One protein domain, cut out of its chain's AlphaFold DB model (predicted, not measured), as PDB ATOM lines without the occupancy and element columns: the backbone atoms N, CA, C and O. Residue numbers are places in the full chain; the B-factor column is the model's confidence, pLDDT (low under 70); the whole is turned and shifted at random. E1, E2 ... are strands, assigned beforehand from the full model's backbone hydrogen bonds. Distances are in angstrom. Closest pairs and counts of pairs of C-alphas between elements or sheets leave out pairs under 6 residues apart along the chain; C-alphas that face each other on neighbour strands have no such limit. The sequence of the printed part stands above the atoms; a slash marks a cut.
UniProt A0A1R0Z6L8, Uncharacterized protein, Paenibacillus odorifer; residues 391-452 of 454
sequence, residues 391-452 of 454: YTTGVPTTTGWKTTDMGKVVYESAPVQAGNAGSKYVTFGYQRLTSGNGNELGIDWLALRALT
ATOM      1  N   TYR A 391      31.972  -3.627 -27.461       62.28
ATOM      2  CA  TYR A 391      32.409  -2.834 -26.302       62.28
ATOM      3  C   TYR A 391      31.376  -1.773 -25.938       62.28
ATOM      4  O   TYR A 391      30.757  -1.187 -26.825       62.28
ATOM      5  N   THR A 392      31.224  -1.491 -24.647       69.25
ATOM      6  CA  THR A 392      30.321  -0.451 -24.126       69.25
ATOM      7  C   THR A 392      30.961   0.279 -22.941       69.25
ATOM      8  O   THR A 392      32.033  -0.111 -22.490       69.25
ATOM      9  N   THR A 393      30.346   1.363 -22.468       72.56
ATOM     10  CA  THR A 393      30.610   1.924 -21.132       72.56
ATOM     11  C   THR A 393      29.481   1.478 -20.205       72.56
ATOM     12  O   THR A 393      28.313   1.721 -20.508       72.56
ATOM     13  N   GLY A 394      29.798   0.805 -19.103       72.12
ATOM     14  CA  GLY A 394      28.804   0.264 -18.176       72.12
ATOM     15  C   GLY A 394      28.128  -1.017 -18.671       72.12
ATOM     16  O   GLY A 394      28.512  -1.628 -19.665       72.12
ATOM     17  N   VAL A 395      27.068  -1.428 -17.976       76.19
ATOM     18  CA  VAL A 395      26.209  -2.534 -18.425       76.19
ATOM     19  C   VAL A 395      25.622  -2.182 -19.800       76.19
ATOM     20  O   VAL A 395      25.155  -1.054 -19.970       76.19
ATOM     21  N   PRO A 396      25.630  -3.098 -20.788       79.31
ATOM     22  CA  PRO A 396      25.158  -2.814 -22.145       79.31
ATOM     23  C   PRO A 396      23.763  -2.164 -22.176       79.31
ATOM     24  O   PRO A 396      22.828  -2.690 -21.587       79.31
ATOM     25  N   THR A 397      23.598  -1.025 -22.858       70.19
ATOM     26  CA  THR A 397      22.384  -0.180 -22.748       70.19
ATOM     27  C   THR A 397      21.352  -0.365 -23.865       70.19
ATOM     28  O   THR A 397      20.281   0.240 -23.819       70.19
ATOM     29  N   THR A 398      21.629  -1.181 -24.885       64.62
ATOM     30  CA  THR A 398      20.719  -1.330 -26.030       64.62
ATOM     31  C   THR A 398      19.481  -2.151 -25.676       64.62
ATOM     32  O   THR A 398      19.590  -3.313 -25.299       64.62
ATOM     33  N   THR A 399      18.291  -1.590 -25.883       58.88
ATOM     34  CA  THR A 399      17.025  -2.339 -25.890       58.88
ATOM     35  C   THR A 399      16.902  -3.183 -27.165       58.88
ATOM     36  O   THR A 399      17.193  -2.684 -28.250       58.88
ATOM     37  N   GLY A 400      16.438  -4.436 -27.061       65.25
ATOM     38  CA  GLY A 400      16.256  -5.344 -28.218       65.25
ATOM     39  C   GLY A 400      17.040  -6.661 -28.157       65.25
ATOM     40  O   GLY A 400      17.285  -7.297 -29.180       65.25
ATOM     41  N   TRP A 401      17.440  -7.042 -26.954       76.69
ATOM     42  CA  TRP A 401      18.163  -8.245 -26.578       76.69
ATOM     43  C   TRP A 401      17.428  -9.549 -26.938       76.69
ATOM     44  O   TRP A 401      16.336  -9.796 -26.444       76.69
ATOM     45  N   LYS A 402      18.032 -10.420 -27.761       73.75
ATOM     46  CA  LYS A 402      17.386 -11.645 -28.279       73.75
ATOM     47  C   LYS A 402      17.849 -12.901 -27.542       73.75
ATOM     48  O   LYS A 402      18.888 -12.900 -26.889       73.75
ATOM     49  N   THR A 403      17.124 -14.004 -27.718       71.81
ATOM     50  CA  THR A 403      17.498 -15.328 -27.185       71.81
ATOM     51  C   THR A 403      18.883 -15.791 -27.648       71.81
ATOM     52  O   THR A 403      19.579 -16.480 -26.908       71.81
ATOM     53  N   THR A 404      19.318 -15.366 -28.837       75.81
ATOM     54  CA  THR A 404      20.637 -15.673 -29.419       75.81
ATOM     55  C   THR A 404      21.806 -14.939 -28.760       75.81
ATOM     56  O   THR A 404      22.952 -15.227 -29.080       75.81
ATOM     57  N   ASP A 405      21.546 -13.975 -27.878       72.94
ATOM     58  CA  ASP A 405      22.585 -13.213 -27.179       72.94
ATOM     59  C   ASP A 405      22.916 -13.799 -25.788       72.94
ATOM     60  O   ASP A 405      23.771 -13.261 -25.090       72.94
ATOM     61  N   MET A 406      22.248 -14.870 -25.337       77.38
ATOM     62  CA  MET A 406      22.597 -15.532 -24.074       77.38
ATOM     63  C   MET A 406      24.032 -16.080 -24.152       77.38
ATOM     64  O   MET A 406      24.406 -16.716 -25.135       77.38
ATOM     65  N   GLY A 407      24.852 -15.805 -23.138       67.94
ATOM     66  CA  GLY A 407      26.283 -16.118 -23.139       67.94
ATOM     67  C   GLY A 407      27.162 -15.101 -23.875       67.94
ATOM     68  O   GLY A 407      28.385 -15.198 -23.778       67.94
ATOM     69  N   LYS A 408      26.579 -14.103 -24.558       77.12
ATOM     70  CA  LYS A 408      27.331 -13.012 -25.190       77.12
ATOM     71  C   LYS A 408      28.128 -12.246 -24.141       77.12
ATOM     72  O   LYS A 408      27.593 -11.861 -23.100       77.12
ATOM     73  N   VAL A 409      29.392 -11.994 -24.457       75.62
ATOM     74  CA  VAL A 409      30.288 -11.175 -23.645       75.62
ATOM     75  C   VAL A 409      30.408  -9.802 -24.288       75.62
ATOM     76  O   VAL A 409      30.608  -9.681 -25.497       75.62
ATOM     77  N   VAL A 410      30.260  -8.762 -23.476       76.94
ATOM     78  CA  VAL A 410      30.498  -7.376 -23.868       76.94
ATOM     79  C   VAL A 410      31.540  -6.808 -22.922       76.94
ATOM     80  O   VAL A 410      31.362  -6.835 -21.707       76.94
ATOM     81  N   TYR A 411      32.638  -6.308 -23.469       74.94
ATOM     82  CA  TYR A 411      33.750  -5.809 -22.666       74.94
ATOM     83  C   TYR A 411      33.582  -4.325 -22.340       74.94
ATOM     84  O   TYR A 411      32.995  -3.558 -23.110       74.94
ATOM     85  N   GLU A 412      34.118  -3.919 -21.190       73.75
ATOM     86  CA  GLU A 412      34.152  -2.514 -20.799       73.75
ATOM     87  C   GLU A 412      35.193  -1.760 -21.619       73.75
ATOM     88  O   GLU A 412      36.363  -2.134 -21.693       73.75
ATOM     89  N   SER A 413      34.761  -0.663 -22.228       69.38
ATOM     90  CA  SER A 413      35.640   0.230 -22.986       69.38
ATOM     91  C   SER A 413      36.512   1.102 -22.081       69.38
ATOM     92  O   SER A 413      37.553   1.578 -22.529       69.38
ATOM     93  N   ALA A 414      36.111   1.276 -20.817       68.75
ATOM     94  CA  ALA A 414      36.862   1.979 -19.783       68.75
ATOM     95  C   ALA A 414      36.669   1.298 -18.409       68.75
ATOM     96  O   ALA A 414      35.854   1.756 -17.609       68.75
ATOM     97  N   PRO A 415      37.384   0.192 -18.123       68.69
ATOM     98  CA  PRO A 415      37.333  -0.491 -16.832       68.69
ATOM     99  C   PRO A 415      37.741   0.439 -15.686       68.69
ATOM    100  O   PRO A 415      38.800   1.065 -15.730       68.69
ATOM    101  N   VAL A 416      36.914   0.505 -14.642       67.19
ATOM    102  CA  VAL A 416      37.173   1.313 -13.441       67.19
ATOM    103  C   VAL A 416      37.385   0.389 -12.247       67.19
ATOM    104  O   VAL A 416      36.655  -0.589 -12.061       67.19
ATOM    105  N   GLN A 417      38.393   0.699 -11.431       74.06
ATOM    106  CA  GLN A 417      38.642   0.005 -10.173       74.06
ATOM    107  C   GLN A 417      37.642   0.467  -9.108       74.06
ATOM    108  O   GLN A 417      37.413   1.661  -8.928       74.06
ATOM    109  N   ALA A 418      37.063  -0.486  -8.387       75.75
ATOM    110  CA  ALA A 418      36.103  -0.250  -7.319       75.75
ATOM    111  C   ALA A 418      36.381  -1.173  -6.121       75.75
ATOM    112  O   ALA A 418      37.138  -2.138  -6.221       75.75
ATOM    113  N   GLY A 419      35.743  -0.889  -4.985       81.50
ATOM    114  CA  GLY A 419      35.861  -1.678  -3.757       81.50
ATOM    115  C   GLY A 419      36.798  -1.071  -2.710       81.50
ATOM    116  O   GLY A 419      37.411  -0.025  -2.918       81.50
ATOM    117  N   ASN A 420      36.878  -1.742  -1.561       82.69
ATOM    118  CA  ASN A 420      37.688  -1.332  -0.413       82.69
ATOM    119  C   ASN A 420      39.034  -2.065  -0.403       82.69
ATOM    120  O   ASN A 420      39.164  -3.113  -1.035       82.69
ATOM    121  N   ALA A 421      40.009  -1.555   0.357       71.69
ATOM    122  CA  ALA A 421      41.285  -2.242   0.579       71.69
ATOM    123  C   ALA A 421      41.065  -3.713   0.997       71.69
ATOM    124  O   ALA A 421      40.183  -4.005   1.807       71.69
ATOM    125  N   GLY A 422      41.800  -4.641   0.386       69.44
ATOM    126  CA  GLY A 422      41.641  -6.093   0.555       69.44
ATOM    127  C   GLY A 422      40.487  -6.735  -0.234       69.44
ATOM    128  O   GLY A 422      40.348  -7.954  -0.237       69.44
ATOM    129  N   SER A 423      39.665  -5.943  -0.927       76.25
ATOM    130  CA  SER A 423      38.564  -6.415  -1.790       76.25
ATOM    131  C   SER A 423      38.408  -5.581  -3.065       76.25
ATOM    132  O   SER A 423      37.358  -5.616  -3.711       76.25
ATOM    133  N   LYS A 424      39.444  -4.825  -3.450       72.31
ATOM    134  CA  LYS A 424      39.426  -4.031  -4.677       72.31
ATOM    135  C   LYS A 424      39.346  -4.935  -5.897       72.31
ATOM    136  O   LYS A 424      40.094  -5.909  -6.018       72.31
ATOM    137  N   TYR A 425      38.515  -4.559  -6.854       69.62
ATOM    138  CA  TYR A 425      38.369  -5.260  -8.120       69.62
ATOM    139  C   TYR A 425      38.220  -4.280  -9.280       69.62
ATOM    140  O   TYR A 425      37.802  -3.137  -9.106       69.62
ATOM    141  N   VAL A 426      38.531  -4.748 -10.481       71.44
ATOM    142  CA  VAL A 426      38.210  -4.065 -11.736       71.44
ATOM    143  C   VAL A 426      37.150  -4.881 -12.453       71.44
ATOM    144  O   VAL A 426      37.295  -6.095 -12.597       71.44
ATOM    145  N   THR A 427      36.081  -4.223 -12.899       76.62
ATOM    146  CA  THR A 427      35.114  -4.832 -13.821       76.62
ATOM    147  C   THR A 427      35.603  -4.605 -15.244       76.62
ATOM    148  O   THR A 427      35.738  -3.457 -15.660       76.62
ATOM    149  N   PHE A 428      35.867  -5.678 -15.986       70.50
ATOM    150  CA  PHE A 428      36.402  -5.599 -17.352       70.50
ATOM    151  C   PHE A 428      35.375  -5.966 -18.433       70.50
ATOM    152  O   PHE A 428      35.656  -5.857 -19.626       70.50
ATOM    153  N   GLY A 429      34.167  -6.374 -18.044       78.56
ATOM    154  CA  GLY A 429      33.082  -6.661 -18.973       78.56
ATOM    155  C   GLY A 429      31.864  -7.262 -18.290       78.56
ATOM    156  O   GLY A 429      31.816  -7.388 -17.065       78.56
ATOM    157  N   TYR A 430      30.890  -7.657 -19.101       81.94
ATOM    158  CA  TYR A 430      29.656  -8.291 -18.670       81.94
ATOM    159  C   TYR A 430      29.322  -9.468 -19.581       81.94
ATOM    160  O   TYR A 430      29.436  -9.373 -20.804       81.94
ATOM    161  N   GLN A 431      28.875 -10.570 -18.989       82.44
ATOM    162  CA  GLN A 431      28.362 -11.725 -19.715       82.44
ATOM    163  C   GLN A 431      26.858 -11.834 -19.517       82.44
ATOM    164  O   GLN A 431      26.367 -11.759 -18.392       82.44
ATOM    165  N   ARG A 432      26.118 -12.033 -20.604       83.94
ATOM    166  CA  ARG A 432      24.671 -12.184 -20.524       83.94
ATOM    167  C   ARG A 432      24.279 -13.563 -20.008       83.94
ATOM    168  O   ARG A 432      24.726 -14.574 -20.548       83.94
ATOM    169  N   LEU A 433      23.404 -13.596 -19.011       77.62
ATOM    170  CA  LEU A 433      22.930 -14.814 -18.355       77.62
ATOM    171  C   LEU A 433      21.550 -15.264 -18.838       77.62
ATOM    172  O   LEU A 433      21.237 -16.449 -18.766       77.62
ATOM    173  N   THR A 434      20.724 -14.337 -19.325       79.50
ATOM    174  CA  THR A 434      19.315 -14.601 -19.644       79.50
ATOM    175  C   THR A 434      19.023 -14.442 -21.134       79.50
ATOM    176  O   THR A 434      19.695 -13.710 -21.863       79.50
ATOM    177  N   SER A 435      17.977 -15.120 -21.598       80.00
ATOM    178  CA  SER A 435      17.495 -15.074 -22.983       80.00
ATOM    179  C   SER A 435      16.325 -14.096 -23.198       80.00
ATOM    180  O   SER A 435      15.850 -13.955 -24.324       80.00
ATOM    181  N   GLY A 436      15.861 -13.425 -22.134       76.69
ATOM    182  CA  GLY A 436      14.736 -12.481 -22.148       76.69
ATOM    183  C   GLY A 436      15.138 -11.040 -22.479       76.69
ATOM    184  O   GLY A 436      16.318 -10.720 -22.549       76.69
ATOM    185  N   ASN A 437      14.159 -10.149 -22.651       81.25
ATOM    186  CA  ASN A 437      14.389  -8.755 -23.069       81.25
ATOM    187  C   ASN A 437      14.838  -7.813 -21.928       81.25
ATOM    188  O   ASN A 437      14.895  -6.600 -22.135       81.25
ATOM    189  N   GLY A 438      15.089  -8.358 -20.732       80.62
ATOM    190  CA  GLY A 438      15.550  -7.614 -19.560       80.62
ATOM    191  C   GLY A 438      16.952  -7.031 -19.748       80.62
ATOM    192  O   GLY A 438      17.672  -7.378 -20.689       80.62
ATOM    193  N   ASN A 439      17.324  -6.095 -18.874       83.88
ATOM    194  CA  ASN A 439      18.638  -5.463 -18.905       83.88
ATOM    195  C   ASN A 439      19.130  -5.049 -17.509       83.88
ATOM    196  O   ASN A 439      19.576  -3.920 -17.307       83.88
ATOM    197  N   GLU A 440      19.007  -5.943 -16.534       83.94
ATOM    198  CA  GLU A 440      19.379  -5.677 -15.145       83.94
ATOM    199  C   GLU A 440      20.700  -6.364 -14.752       83.94
ATOM    200  O   GLU A 440      20.933  -7.546 -15.026       83.94
ATOM    201  N   LEU A 441      21.599  -5.618 -14.102       81.19
ATOM    202  CA  LEU A 441      22.870  -6.147 -13.599       81.19
ATOM    203  C   LEU A 441      22.633  -7.120 -12.442       81.19
ATOM    204  O   LEU A 441      21.922  -6.804 -11.497       81.19
ATOM    205  N   GLY A 442      23.283  -8.278 -12.484       75.19
ATOM    206  CA  GLY A 442      23.108  -9.343 -11.498       75.19
ATOM    207  C   GLY A 442      21.885 -10.227 -11.752       75.19
ATOM    208  O   GLY A 442      21.756 -11.250 -11.087       75.19
ATOM    209  N   ILE A 443      21.036  -9.875 -12.725       80.19
ATOM    210  CA  ILE A 443      19.899 -10.694 -13.168       80.19
ATOM    211  C   ILE A 443      20.119 -11.142 -14.614       80.19
ATOM    212  O   ILE A 443      20.317 -12.326 -14.872       80.19
ATOM    213  N   ASP A 444      20.155 -10.196 -15.552       81.88
ATOM    214  CA  ASP A 444      20.364 -10.466 -16.976       81.88
ATOM    215  C   ASP A 444      21.849 -10.487 -17.354       81.88
ATOM    216  O   ASP A 444      22.236 -11.167 -18.306       81.88
ATOM    217  N   TRP A 445      22.692  -9.783 -16.593       82.56
ATOM    218  CA  TRP A 445      24.126  -9.644 -16.852       82.56
ATOM    219  C   TRP A 445      24.977  -9.966 -15.624       82.56
ATOM    220  O   TRP A 445      24.746  -9.438 -14.540       82.56
ATOM    221  N   LEU A 446      26.027 -10.764 -15.806       80.06
ATOM    222  CA  LEU A 446      27.077 -11.000 -14.819       80.06
ATOM    223  C   LEU A 446      28.250 -10.057 -15.068       80.06
ATOM    224  O   LEU A 446      28.825 -10.076 -16.153       80.06
ATOM    225  N   ALA A 447      28.650  -9.282 -14.060       80.12
ATOM    226  CA  ALA A 447      29.896  -8.523 -14.124       80.12
ATOM    227  C   ALA A 447      31.106  -9.467 -14.079       80.12
ATOM    228  O   ALA A 447      31.264 -10.239 -13.133       80.12
ATOM    229  N   LEU A 448      31.990  -9.350 -15.066       75.12
ATOM    230  CA  LEU A 448      33.278 -10.031 -15.109       75.12
ATOM    231  C   LEU A 448      34.305  -9.166 -14.376       75.12
ATOM    232  O   LEU A 448      34.567  -8.027 -14.773       75.12
ATOM    233  N   ARG A 449      34.837  -9.682 -13.266       75.44
ATOM    234  CA  ARG A 449      35.696  -8.929 -12.342       75.44
ATOM    235  C   ARG A 449      37.025  -9.632 -12.125       75.44
ATOM    236  O   ARG A 449      37.060 -10.850 -11.987       75.44
ATOM    237  N   ALA A 450      38.091  -8.849 -12.028       62.91
ATOM    238  CA  ALA A 450      39.400  -9.299 -11.576       62.91
ATOM    239  C   ALA A 450      39.727  -8.627 -10.239       62.91
ATOM    240  O   ALA A 450      39.579  -7.410 -10.102       62.91
ATOM    241  N   LEU A 451      40.148  -9.410  -9.245       65.62
ATOM    242  CA  LEU A 451      40.649  -8.866  -7.985       65.62
ATOM    243  C   LEU A 451      41.985  -8.165  -8.235       65.62
ATOM    244  O   LEU A 451      42.835  -8.670  -8.959       65.62
ATOM    245  N   THR A 452      42.162  -7.007  -7.612       64.69
ATOM    246  CA  THR A 452      43.368  -6.171  -7.767       64.69
ATOM    247  C   THR A 452      44.229  -6.115  -6.508       64.69
ATOM    248  O   THR A 452      45.271  -5.472  -6.506       64.69
TER     249      THR A 452
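What this domain is: This is residues 391 to 452 of the 454 residues of an uncharacterized protein of Paenibacillus odorifer (UniProt A0A1R0Z6L8). With little regular structure, this is a narrow sheet of three antiparallel strands, E2 between E1 and E3, lengthened by loops: residues 418 to 424 at one end, residues 398 to 407 and 433 to 444 at the other. The printed part has 62 residues, 19 in named strands, in chain order E1, E2, E3; the class is all strand, with no named helix. It is only just compact, close to loose, with a radius of gyration of the C-alphas of 12.3 A, and only just elongated, spanning 38 by 19 by 15 A.

Where its parts are: Find C-alpha 425 at (38.369, -5.260, -8.120); from there E2, residues 425 to 432, runs 19.7 A and bends by 63 degrees at residue 428. E3, residues 445 to 451, runs 18.8 A to C-alpha 451 at (40.649, -8.866, -7.985). E1 is residues 409 to 412, 9.9 A.

How they stand to each other: The strands form a meander, each the antiparallel neighbour of the one before. In the hairpin E2 and E3, at 154 degrees, look for N 428 and O 448, 2.9 A apart, within hydrogen-bond range. In the hairpin E1 and E2, at 147 degrees, N 430 and O 410 are 2.8 A apart, within that range.

The domain as a whole: The farthest C-alphas, of Thr 403 and Ala 421, are 38.8 A apart. Both links are long, and the printed part has no cut. Mean pLDDT of the printed part is 74.6; residues under 70 include 413 to 416 and 450 to 452.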